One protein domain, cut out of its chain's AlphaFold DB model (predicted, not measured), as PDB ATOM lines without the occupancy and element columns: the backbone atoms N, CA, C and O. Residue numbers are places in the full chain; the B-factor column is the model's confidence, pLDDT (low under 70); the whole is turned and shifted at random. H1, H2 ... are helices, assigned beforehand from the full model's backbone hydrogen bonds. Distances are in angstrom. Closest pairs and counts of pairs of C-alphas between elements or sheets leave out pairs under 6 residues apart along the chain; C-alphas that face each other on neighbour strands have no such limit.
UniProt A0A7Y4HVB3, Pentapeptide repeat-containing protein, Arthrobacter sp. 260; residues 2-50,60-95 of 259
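AT A GLANCE: This is residues 2 to 50 and 60 to 95 of the 259 residues of the protein "Pentapeptide repeat-containing protein" of Arthrobacter sp. 260 (UniProt A0A7Y4HVB3). Three helices, H1, H2 and H4, form a small up-and-down bundle, each running against the one before it in the chain. Beyond one end of it lie the short H3 and two loop stretches, residues 44 to 50 and 60 to 64, which reach away from the bundle and add much of the length; residues 85 to 95 turn back at the other end. The printed part has 85 residues, with four named helices in the order H1, H2, H3, H4 and no named strand; the class is all helix. The whole is loose, with a radius of gyration of the C-alphas of 15.8 A, and spans 51 by 23 by 19 A.

IN THESE COORDINATES: H1, residues 2 to 13, begins at C-alpha 2 (289.822, 231.767, 218.892) and is 16.8 A long. H2, residues 17 to 30, is 19.9 A long. H3 is residues 36 to 39, 5.0 A long. H4, residues 69 to 84, is 22.7 A long and ends at C-alpha 84 (289.247, 227.396, 238.823).

HOW THE PARTS SIT: H1 and H2 form a helical hairpin at a shallow tilt of 25 degrees, and the C-alphas of Ala 11 and Gln 19, their closest, are 4.6 A apart. H4 is the hub, touching three helices. Residues 4 to 8 of H1 touch it at a shallow tilt of 20 degrees, the same way, closest at the C-alphas of Val 4 and Ile 76, 6.5 A. Residues 26 to 30 of H2 touch it at a tilt of 38 degrees, only just steep, opposite ways, closest at the C-alphas of Leu 30 and Arg 73, 6.0 A. H3 and H4 only just touch, with 3 pairs of C-alphas within 8 A, closest at Gly 39 and Asp 69, 6.3 A. H3 is apart from H1 and H2. In H1, H2 and H4 every O i to N i+4 pair is within hydrogen-bond range; H3 is too short for such a pair.

THE WHOLE: The C-alphas of Arg 50 and Glu 89, the two farthest apart, are 52.9 A apart. Residues 51 to 59 are not printed, and C-alphas 50 and 60 are 10.0 A apart across this cut, in the link from H3 to H4. The links H1 to H2 and H2 to H3 are tight. The mean pLDDT of the printed part is 82.8; residues 36 to 50 and 60 to 68 are under 70.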
ATOM      1  N   ALA A   2     289.905 233.194 219.252       86.00
ATOM      2  CA  ALA A   2     289.822 231.767 218.892       86.00
ATOM      3  C   ALA A   2     291.034 230.937 219.363       86.00
ATOM      4  O   ALA A   2     290.859 229.851 219.897       86.00
ATOM      5  N   GLY A   3     292.251 231.488 219.265       91.75
ATOM      6  CA  GLY A   3     293.463 230.828 219.767       91.75
ATOM      7  C   GLY A   3     293.480 230.573 221.282       91.75
ATOM      8  O   GLY A   3     294.038 229.569 221.707       91.75
ATOM      9  N   VAL A   4     292.832 231.424 222.090       96.06
ATOM     10  CA  VAL A   4     292.725 231.220 223.548       96.06
ATOM     11  C   VAL A   4     291.845 230.008 223.836       96.06
ATOM     12  O   VAL A   4     292.266 229.111 224.554       96.06
ATOM     13  N   TYR A   5     290.663 229.942 223.219       96.69
ATOM     14  CA  TYR A   5     289.753 228.806 223.384       96.69
ATOM     15  C   TYR A   5     290.302 227.515 222.777       96.69
ATOM     16  O   TYR A   5     290.095 226.451 223.345       96.69
ATOM     17  N   ALA A   6     291.044 227.591 221.669       96.50
ATOM     18  CA  ALA A   6     291.739 226.431 221.123       96.50
ATOM     19  C   ALA A   6     292.793 225.897 222.107       96.50
ATOM     20  O   ALA A   6     292.846 224.696 222.344       96.50
ATOM     21  N   MET A   7     293.595 226.776 222.720       97.56
ATOM     22  CA  MET A   7     294.584 226.369 223.723       97.56
ATOM     23  C   MET A   7     293.924 225.799 224.985       97.56
ATOM     24  O   MET A   7     294.384 224.785 225.501       97.56
ATOM     25  N   ALA A   8     292.831 226.413 225.447       97.56
ATOM     26  CA  ALA A   8     292.037 225.907 226.565       97.56
ATOM     27  C   ALA A   8     291.460 224.518 226.260       97.56
ATOM     28  O   ALA A   8     291.676 223.591 227.027       97.56
ATOM     29  N   GLY A   9     290.858 224.333 225.082       97.38
ATOM     30  CA  GLY A   9     290.316 223.040 224.668       97.38
ATOM     31  C   GLY A   9     291.379 221.943 224.547       97.38
ATOM     32  O   GLY A   9     291.095 220.785 224.833       97.38
ATOM     33  N   VAL A  10     292.619 222.286 224.171       97.44
ATOM     34  CA  VAL A  10     293.740 221.334 224.249       97.44
ATOM     35  C   VAL A  10     294.073 221.020 225.706       97.44
ATOM     36  O   VAL A  10     294.215 219.845 226.033       97.44
ATOM     37  N   ALA A  11     294.168 222.034 226.575       97.62
ATOM     38  CA  ALA A  11     294.430 221.858 228.006       97.62
ATOM     39  C   ALA A  11     293.384 220.958 228.684       97.62
ATOM     40  O   ALA A  11     293.735 220.150 229.536       97.62
ATOM     41  N   ASP A  12     292.126 221.057 228.266       97.88
ATOM     42  CA  ASP A  12     291.003 220.282 228.795       97.88
ATOM     43  C   ASP A  12     291.071 218.792 228.435       97.88
ATOM     44  O   ASP A  12     290.574 217.941 229.171       97.88
ATOM     45  N   GLN A  13     291.708 218.459 227.311       96.81
ATOM     46  CA  GLN A  13     291.795 217.091 226.787       96.81
ATOM     47  C   GLN A  13     293.062 216.347 227.217       96.81
ATOM     48  O   GLN A  13     293.189 215.143 226.984       96.81
ATOM     49  N   VAL A  14     294.034 217.053 227.791       95.31
ATOM     50  CA  VAL A  14     295.331 216.492 228.176       95.31
ATOM     51  C   VAL A  14     295.545 216.624 229.682       95.31
ATOM     52  O   VAL A  14     294.898 217.413 230.358       95.31
ATOM     53  N   HIS A  15     296.484 215.850 230.228       93.00
ATOM     54  CA  HIS A  15     296.771 215.844 231.663       93.00
ATOM     55  C   HIS A  15     298.269 215.953 231.953       93.00
ATOM     56  O   HIS A  15     299.123 215.704 231.093       93.00
ATOM     57  N   GLY A  16     298.587 216.314 233.195       94.38
ATOM     58  CA  GLY A  16     299.960 216.413 233.681       94.38
ATOM     59  C   GLY A  16     300.747 217.503 232.956       94.38
ATOM     60  O   GLY A  16     300.271 218.623 232.792       94.38
ATOM     61  N   LEU A  17     301.961 217.173 232.502       95.56
ATOM     62  CA  LEU A  17     302.885 218.153 231.916       95.56
ATOM     63  C   LEU A  17     302.319 218.863 230.682       95.56
ATOM     64  O   LEU A  17     302.573 220.048 230.505       95.56
ATOM     65  N   LYS A  18     301.533 218.174 229.848       96.81
ATOM     66  CA  LYS A  18     300.946 218.785 228.646       96.81
ATOM     67  C   LYS A  18     299.872 219.817 228.992       96.81
ATOM     68  O   LYS A  18     299.806 220.855 228.350       96.81
ATOM     69  N   GLN A  19     299.076 219.554 230.031       97.81
ATOM     70  CA  GLN A  19     298.052 220.494 230.501       97.81
ATOM     71  C   GLN A  19     298.713 221.739 231.084       97.81
ATOM     72  O   GLN A  19     298.348 222.859 230.735       97.81
ATOM     73  N   GLN A  20     299.752 221.528 231.901       98.44
ATOM     74  CA  GLN A  20     300.547 222.618 232.452       98.44
ATOM     75  C   GLN A  20     301.170 223.473 231.341       98.44
ATOM     76  O   GLN A  20     301.056 224.685 231.399       98.44
ATOM     77  N   GLN A  21     301.724 222.867 230.284       98.25
ATOM     78  CA  GLN A  21     302.286 223.607 229.147       98.25
ATOM     79  C   GLN A  21     301.260 224.512 228.451       98.25
ATOM     80  O   GLN A  21     301.586 225.642 228.094       98.25
ATOM     81  N   CYS A  22     300.018 224.053 228.265       98.38
ATOM     82  CA  CYS A  22     298.961 224.889 227.694       98.38
ATOM     83  C   CYS A  22     298.649 226.099 228.587       98.38
ATOM     84  O   CYS A  22     298.527 227.220 228.090       98.38
ATOM     85  N   ILE A  23     298.573 225.886 229.903       98.44
ATOM     86  CA  ILE A  23     298.345 226.946 230.893       98.44
ATOM     87  C   ILE A  23     299.540 227.908 230.942       98.44
ATOM     88  O   ILE A  23     299.346 229.122 230.938       98.44
ATOM     89  N   ASP A  24     300.768 227.396 230.873       98.50
ATOM     90  CA  ASP A  24     301.998 228.193 230.848       98.50
ATOM     91  C   ASP A  24     302.048 229.114 229.622       98.50
ATOM     92  O   ASP A  24     302.515 230.247 229.726       98.50
ATOM     93  N   VAL A  25     301.534 228.673 228.467       98.31
ATOM     94  CA  VAL A  25     301.414 229.514 227.263       98.31
ATOM     95  C   VAL A  25     300.407 230.646 227.476       98.31
ATOM     96  O   VAL A  25     300.679 231.789 227.099       98.31
ATOM     97  N   LEU A  26     299.263 230.362 228.104       98.38
ATOM     98  CA  LEU A  26     298.252 231.371 228.434       98.38
ATOM     99  C   LEU A  26     298.795 232.405 229.437       98.38
ATOM    100  O   LEU A  26     298.694 233.610 229.203       98.38
ATOM    101  N   CYS A  27     299.442 231.947 230.510       98.31
ATOM    102  CA  CYS A  27     300.131 232.795 231.485       98.31
ATOM    103  C   CYS A  27     301.288 233.581 230.845       98.31
ATOM    104  O   CYS A  27     301.454 234.773 231.092       98.31
ATOM    105  N   GLY A  28     302.065 232.949 229.963       97.50
ATOM    106  CA  GLY A  28     303.139 233.584 229.200       97.50
ATOM    107  C   GLY A  28     302.641 234.737 228.332       97.50
ATOM    108  O   GLY A  28     303.287 235.779 228.280       97.50
ATOM    109  N   TYR A  29     301.459 234.597 227.723       95.75
ATOM    110  CA  TYR A  29     300.828 235.687 226.980       95.75
ATOM    111  C   TYR A  29     300.492 236.880 227.885       95.75
ATOM    112  O   TYR A  29     300.779 238.020 227.526       95.75
ATOM    113  N   LEU A  30     299.921 236.634 229.072       95.69
ATOM    114  CA  LEU A  30     299.604 237.693 230.038       95.69
ATOM    115  C   LEU A  30     300.853 238.433 230.538       95.69
ATOM    116  O   LEU A  30     300.764 239.597 230.912       95.69
ATOM    117  N   ARG A  31     302.022 237.800 230.532       94.06
ATOM    118  CA  ARG A  31     303.276 238.436 230.964       94.06
ATOM    119  C   ARG A  31     303.952 239.279 229.886       94.06
ATOM    120  O   ARG A  31     304.939 239.949 230.175       94.06
ATOM    121  N   LEU A  32     303.449 239.272 228.650       90.94
ATOM    122  CA  LEU A  32     303.970 240.158 227.612       90.94
ATOM    123  C   LEU A  32     303.708 241.631 227.981       90.94
ATOM    124  O   LEU A  32     302.634 241.918 228.530       90.94
ATOM    125  N   PRO A  33     304.642 242.552 227.649       83.81
ATOM    126  CA  PRO A  33     304.483 243.981 227.901       83.81
ATOM    127  C   PRO A  33     303.140 244.501 227.391       83.81
ATOM    128  O   PRO A  33     302.772 244.265 226.239       83.81
ATOM    129  N   TYR A  34     302.421 245.215 228.252       80.50
ATOM    130  CA  TYR A  34     301.082 245.717 227.973       80.50
ATOM    131  C   TYR A  34     300.926 247.134 228.509       80.50
ATOM    132  O   TYR A  34     301.238 247.401 229.666       80.50
ATOM    133  N   SER A  35     300.432 248.032 227.657       74.75
ATOM    134  CA  SER A  35     300.037 249.387 228.034       74.75
ATOM    135  C   SER A  35     298.543 249.534 227.737       74.75
ATOM    136  O   SER A  35     298.172 249.509 226.559       74.75
ATOM    137  N   PRO A  36     297.674 249.646 228.759       68.06
ATOM    138  CA  PRO A  36     296.228 249.753 228.556       68.06
ATOM    139  C   PRO A  36     295.844 251.013 227.760       68.06
ATOM    140  O   PRO A  36     294.974 250.939 226.892       68.06
ATOM    141  N   ASP A  37     296.565 252.122 227.955       63.81
ATOM    142  CA  ASP A  37     296.333 253.397 227.255       63.81
ATOM    143  C   ASP A  37     296.608 253.314 225.745       63.81
ATOM    144  O   ASP A  37     295.928 253.949 224.934       63.81
ATOM    145  N   ILE A  38     297.602 252.512 225.353       56.78
ATOM    146  CA  ILE A  38     297.978 252.323 223.947       56.78
ATOM    147  C   ILE A  38     297.191 251.158 223.330       56.78
ATOM    148  O   ILE A  38     296.816 251.223 222.166       56.78
ATOM    149  N   GLY A  39     296.865 250.119 224.105       49.09
ATOM    150  CA  GLY A  39     296.086 248.960 223.656       49.09
ATOM    151  C   GLY A  39     294.593 249.233 223.427       49.09
ATOM    152  O   GLY A  39     293.943 248.467 222.710       49.09
ATOM    153  N   ALA A  40     294.045 250.307 224.007       45.97
ATOM    154  CA  ALA A  40     292.675 250.770 223.768       45.97
ATOM    155  C   ALA A  40     292.533 251.604 222.480       45.97
ATOM    156  O   ALA A  40     291.458 251.646 221.876       45.97
ATOM    157  N   ASN A  41     293.618 252.240 222.037       39.75
ATOM    158  CA  ASN A  41     293.640 253.098 220.861       39.75
ATOM    159  C   ASN A  41     294.223 252.324 219.671       39.75
ATOM    160  O   ASN A  41     295.204 251.606 219.791       39.75
ATOM    161  N   HIS A  42     293.652 252.476 218.474       43.97
ATOM    162  CA  HIS A  42     294.116 251.797 217.250       43.97
ATOM    163  C   HIS A  42     295.501 252.283 216.753       43.97
ATOM    164  O   HIS A  42     295.848 252.092 215.586       43.97
ATOM    165  N   GLN A  43     296.286 252.943 217.607       44.72
ATOM    166  CA  GLN A  43     297.572 253.524 217.265       44.72
ATOM    167  C   GLN A  43     298.680 252.504 217.504       44.72
ATOM    168  O   GLN A  43     299.122 252.244 218.620       44.72
ATOM    169  N   HIS A  44     299.127 251.916 216.400       47.22
ATOM    170  CA  HIS A  44     300.380 251.187 216.347       47.22
ATOM    171  C   HIS A  44     301.524 252.190 216.471       47.22
ATOM    172  O   HIS A  44     301.545 253.173 215.736       47.22
ATOM    173  N   GLN A  45     302.491 251.874 217.336       44.97
ATOM    174  CA  GLN A  45     303.804 252.520 217.433       44.97
ATOM    175  C   GLN A  45     303.842 253.811 218.279       44.97
ATOM    176  O   GLN A  45     303.507 254.904 217.828       44.97
ATOM    177  N   LEU A  46     304.349 253.689 219.511       47.81
ATOM    178  CA  LEU A  46     304.869 254.835 220.259       47.81
ATOM    179  C   LEU A  46     306.344 255.012 219.871       47.81
ATOM    180  O   LEU A  46     307.187 254.223 220.287       47.81
ATOM    181  N   ILE A  47     306.659 256.021 219.055       49.47
ATOM    182  CA  ILE A  47     308.048 256.380 218.730       49.47
ATOM    183  C   ILE A  47     308.500 257.449 219.730       49.47
ATOM    184  O   ILE A  47     308.228 258.636 219.551       49.47
ATOM    185  N   VAL A  48     309.188 257.042 220.796       51.16
ATOM    186  CA  VAL A  48     309.768 257.986 221.762       51.16
ATOM    187  C   VAL A  48     311.128 258.450 221.246       51.16
ATOM    188  O   VAL A  48     312.146 257.803 221.468       51.16
ATOM    189  N   ARG A  49     311.171 259.599 220.564       48.19
ATOM    190  CA  ARG A  49     312.440 260.281 220.263       48.19
ATOM    191  C   ARG A  49     312.841 261.144 221.454       48.19
ATOM    192  O   ARG A  49     312.277 262.216 221.655       48.19
ATOM    193  N   ARG A  50     313.828 260.700 222.235       49.81
ATOM    194  CA  ARG A  50     314.527 261.578 223.184       49.81
ATOM    195  C   ARG A  50     315.676 262.258 222.442       49.81
ATOM    196  O   ARG A  50     316.578 261.551 222.000       49.81
ATOM    197  N   GLU A  60     316.655 252.291 219.904       47.94
ATOM    198  CA  GLU A  60     315.299 252.346 219.361       47.94
ATOM    199  C   GLU A  60     314.418 251.301 220.065       47.94
ATOM    200  O   GLU A  60     314.486 250.108 219.764       47.94
ATOM    201  N   GLU A  61     313.559 251.730 220.989       48.94
ATOM    202  CA  GLU A  61     312.534 250.854 221.569       48.94
ATOM    203  C   GLU A  61     311.299 250.790 220.655       48.94
ATOM    204  O   GLU A  61     310.396 251.627 220.702       48.94
ATOM    205  N   HIS A  62     311.255 249.769 219.797       49.88
ATOM    206  CA  HIS A  62     310.095 249.454 218.963       49.88
ATOM    207  C   HIS A  62     309.046 248.646 219.749       49.88
ATOM    208  O   HIS A  62     309.067 247.414 219.755       49.88
ATOM    209  N   HIS A  63     308.068 249.321 220.361       52.88
ATOM    210  CA  HIS A  63     306.880 248.654 220.908       52.88
ATOM    211  C   HIS A  63     305.785 248.539 219.836       52.88
ATOM    212  O   HIS A  63     305.057 249.493 219.553       52.88
ATOM    213  N   SER A  64     305.668 247.359 219.217       52.59
ATOM    214  CA  SER A  64     304.508 247.016 218.384       52.59
ATOM    215  C   SER A  64     303.375 246.502 219.277       52.59
ATOM    216  O   SER A  64     303.457 245.421 219.860       52.59
ATOM    217  N   TYR A  65     302.319 247.300 219.425       54.62
ATOM    218  CA  TYR A  65     301.145 246.937 220.220       54.62
ATOM    219  C   TYR A  65     300.156 246.151 219.356       54.62
ATOM    220  O   TYR A  65     299.793 246.573 218.258       54.62
ATOM    221  N   ARG A  66     299.731 244.971 219.821       58.28
ATOM    222  CA  ARG A  66     298.785 244.125 219.079       58.28
ATOM    223  C   ARG A  66     297.368 244.686 219.218       58.28
ATOM    224  O   ARG A  66     296.906 244.943 220.326       58.28
ATOM    225  N   GLN A  67     296.647 244.823 218.104       59.75
ATOM    226  CA  GLN A  67     295.221 245.164 218.144       59.75
ATOM    227  C   GLN A  67     294.448 244.121 218.965       59.75
ATOM    228  O   GLN A  67     294.680 242.920 218.824       59.75
ATOM    229  N   ASN A  68     293.499 244.590 219.780       67.75
ATOM    230  CA  ASN A  68     292.628 243.776 220.636       67.75
ATOM    231  C   ASN A  68     293.335 243.009 221.769       67.75
ATOM    232  O   ASN A  68     292.743 242.079 222.322       67.75
ATOM    233  N   ASP A  69     294.562 243.388 222.146       83.38
ATOM    234  CA  ASP A  69     295.311 242.689 223.199       83.38
ATOM    235  C   ASP A  69     294.558 242.676 224.536       83.38
ATOM    236  O   ASP A  69     294.427 241.627 225.164       83.38
ATOM    237  N   ARG A  70     293.919 243.799 224.890       87.19
ATOM    238  CA  ARG A  70     293.014 243.919 226.044       87.19
ATOM    239  C   ARG A  70     291.972 242.801 226.095       87.19
ATOM    240  O   ARG A  70     291.813 242.124 227.109       87.19
ATOM    241  N   VAL A  71     291.288 242.565 224.974       89.50
ATOM    242  CA  VAL A  71     290.220 241.558 224.860       89.50
ATOM    243  C   VAL A  71     290.790 240.144 224.973       89.50
ATOM    244  O   VAL A  71     290.187 239.284 225.618       89.50
ATOM    245  N   VAL A  72     291.965 239.889 224.388       92.62
ATOM    246  CA  VAL A  72     292.642 238.589 224.501       92.62
ATOM    247  C   VAL A  72     293.054 238.318 225.947       92.62
ATOM    248  O   VAL A  72     292.720 237.256 226.467       92.62
ATOM    249  N   ARG A  73     293.702 239.277 226.617       94.19
ATOM    250  CA  ARG A  73     294.125 239.165 228.023       94.19
ATOM    251  C   ARG A  73     292.932 238.928 228.943       94.19
ATOM    252  O   ARG A  73     292.939 237.963 229.704       94.19
ATOM    253  N   GLN A  74     291.864 239.716 228.791       93.62
ATOM    254  CA  GLN A  74     290.634 239.529 229.567       93.62
ATOM    255  C   GLN A  74     290.030 238.138 229.358       93.62
ATOM    256  O   GLN A  74     289.529 237.514 230.290       93.62
ATOM    257  N   THR A  75     290.103 237.617 228.137       96.25
ATOM    258  CA  THR A  75     289.589 236.280 227.825       96.25
ATOM    259  C   THR A  75     290.419 235.190 228.462       96.25
ATOM    260  O   THR A  75     289.847 234.238 228.979       96.25
ATOM    261  N   ILE A  76     291.744 235.329 228.470       97.50
ATOM    262  CA  ILE A  76     292.618 234.388 229.171       97.50
ATOM    263  C   ILE A  76     292.259 234.362 230.659       97.50
ATOM    264  O   ILE A  76     292.035 233.284 231.205       97.50
ATOM    265  N   VAL A  77     292.121 235.531 231.295       97.38
ATOM    266  CA  VAL A  77     291.718 235.635 232.708       97.38
ATOM    267  C   VAL A  77     290.356 234.980 232.950       97.38
ATOM    268  O   VAL A  77     290.206 234.208 233.895       97.38
ATOM    269  N   ASN A  78     289.375 235.225 232.078       97.12
ATOM    270  CA  ASN A  78     288.035 234.644 232.196       97.12
ATOM    271  C   ASN A  78     288.038 233.118 232.028       97.12
ATOM    272  O   ASN A  78     287.344 232.425 232.770       97.12
ATOM    273  N   VAL A  79     288.817 232.598 231.075       98.00
ATOM    274  CA  VAL A  79     288.986 231.157 230.863       98.00
ATOM    275  C   VAL A  79     289.633 230.527 232.089       98.00
ATOM    276  O   VAL A  79     289.086 229.567 232.621       98.00
ATOM    277  N   VAL A  80     290.735 231.092 232.588       98.19
ATOM    278  CA  VAL A  80     291.394 230.589 233.799       98.19
ATOM    279  C   VAL A  80     290.418 230.591 234.974       98.19
ATOM    280  O   VAL A  80     290.211 229.556 235.595       98.19
ATOM    281  N   LYS A  81     289.736 231.712 235.230       97.81
ATOM    282  CA  LYS A  81     288.723 231.811 236.288       97.81
ATOM    283  C   LYS A  81     287.659 230.718 236.176       97.81
ATOM    284  O   LYS A  81     287.311 230.114 237.185       97.81
ATOM    285  N   ALA A  82     287.120 230.486 234.979       97.88
ATOM    286  CA  ALA A  82     286.053 229.512 234.770       97.88
ATOM    287  C   ALA A  82     286.477 228.092 235.177       97.88
ATOM    288  O   ALA A  82     285.687 227.403 235.813       97.88
ATOM    289  N   HIS A  83     287.723 227.707 234.892       98.44
ATOM    290  CA  HIS A  83     288.274 226.389 235.230       98.44
ATOM    291  C   HIS A  83     288.774 226.273 236.678       98.44
ATOM    292  O   HIS A  83     289.096 225.177 237.133       98.44
ATOM    293  N   LEU A  84     288.860 227.387 237.410       98.31
ATOM    294  CA  LEU A  84     289.247 227.396 238.823       98.31
ATOM    295  C   LEU A  84     288.053 227.440 239.780       98.31
ATOM    296  O   LEU A  84     288.249 227.356 240.988       98.31
ATOM    297  N   ARG A  85     286.823 227.576 239.278       97.06
ATOM    298  CA  ARG A  85     285.620 227.449 240.110       97.06
ATOM    299  C   ARG A  85     285.450 226.008 240.583       97.06
ATOM    300  O   ARG A  85     285.748 225.070 239.849       97.06
ATOM    301  N   ASP A  86     284.899 225.840 241.776       91.56
ATOM    302  CA  ASP A  86     284.518 224.531 242.321       91.56
ATOM    303  C   ASP A  86     283.447 223.820 241.470       91.56
ATOM    304  O   ASP A  86     283.443 222.597 241.374       91.56
ATOM    305  N   THR A  87     282.586 224.584 240.791       93.88
ATOM    306  CA  THR A  87     281.569 224.079 239.859       93.88
ATOM    307  C   THR A  87     282.096 223.782 238.449       93.88
ATOM    308  O   THR A  87     281.291 223.540 237.550       93.88
ATOM    309  N   ALA A  88     283.402 223.901 238.192       95.50
ATOM    310  CA  ALA A  88     283.951 223.671 236.858       95.50
ATOM    311  C   ALA A  88     283.848 222.186 236.471       95.50
ATOM    312  O   ALA A  88     284.268 221.313 237.228       95.50
ATOM    313  N   GLU A  89     283.338 221.900 235.270       94.75
ATOM    314  CA  GLU A  89     283.294 220.531 234.731       94.75
ATOM    315  C   GLU A  89     284.707 219.950 234.577       94.75
ATOM    316  O   GLU A  89     284.961 218.796 234.917       94.75
ATOM    317  N   ILE A  90     285.642 220.787 234.120       96.25
ATOM    318  CA  ILE A  90     287.063 220.474 234.013       96.25
ATOM    319  C   ILE A  90     287.816 221.465 234.891       96.25
ATOM    320  O   ILE A  90     287.820 222.669 234.640       96.25
ATOM    321  N   SER A  91     288.445 220.953 235.945       97.12
ATOM    322  CA  SER A  91     289.172 221.786 236.898       97.12
ATOM    323  C   SER A  91     290.636 221.939 236.502       97.12
ATOM    324  O   SER A  91     291.337 220.955 236.249       97.12
ATOM    325  N   TRP A  92     291.116 223.181 236.520       98.38
ATOM    326  CA  TRP A  92     292.540 223.513 236.436       98.38
ATOM    327  C   TRP A  92     293.133 223.827 237.819       98.38
ATOM    328  O   TRP A  92     294.271 224.285 237.901       98.38
ATOM    329  N   SER A  93     292.403 223.578 238.918       97.75
ATOM    330  CA  SER A  93     292.819 224.017 240.261       97.75
ATOM    331  C   SER A  93     294.173 223.453 240.676       97.75
ATOM    332  O   SER A  93     294.934 224.135 241.349       97.75
ATOM    333  N   LYS A  94     294.518 222.240 240.229       97.56
ATOM    334  CA  LYS A  94     295.787 221.559 240.539       97.56
ATOM    335  C   LYS A  94     296.970 222.000 239.667       97.56
ATOM    336  O   LYS A  94     298.082 221.508 239.868       97.56
ATOM    337  N   CYS A  95     296.751 222.883 238.698       98.44
ATOM    338  CA  CYS A  95     297.806 223.434 237.856       98.44
ATOM    339  C   CYS A  95     298.498 224.613 238.548       98.44
ATOM    340  O   CYS A  95     297.933 225.264 239.425       98.44
TER     341      CYS A  95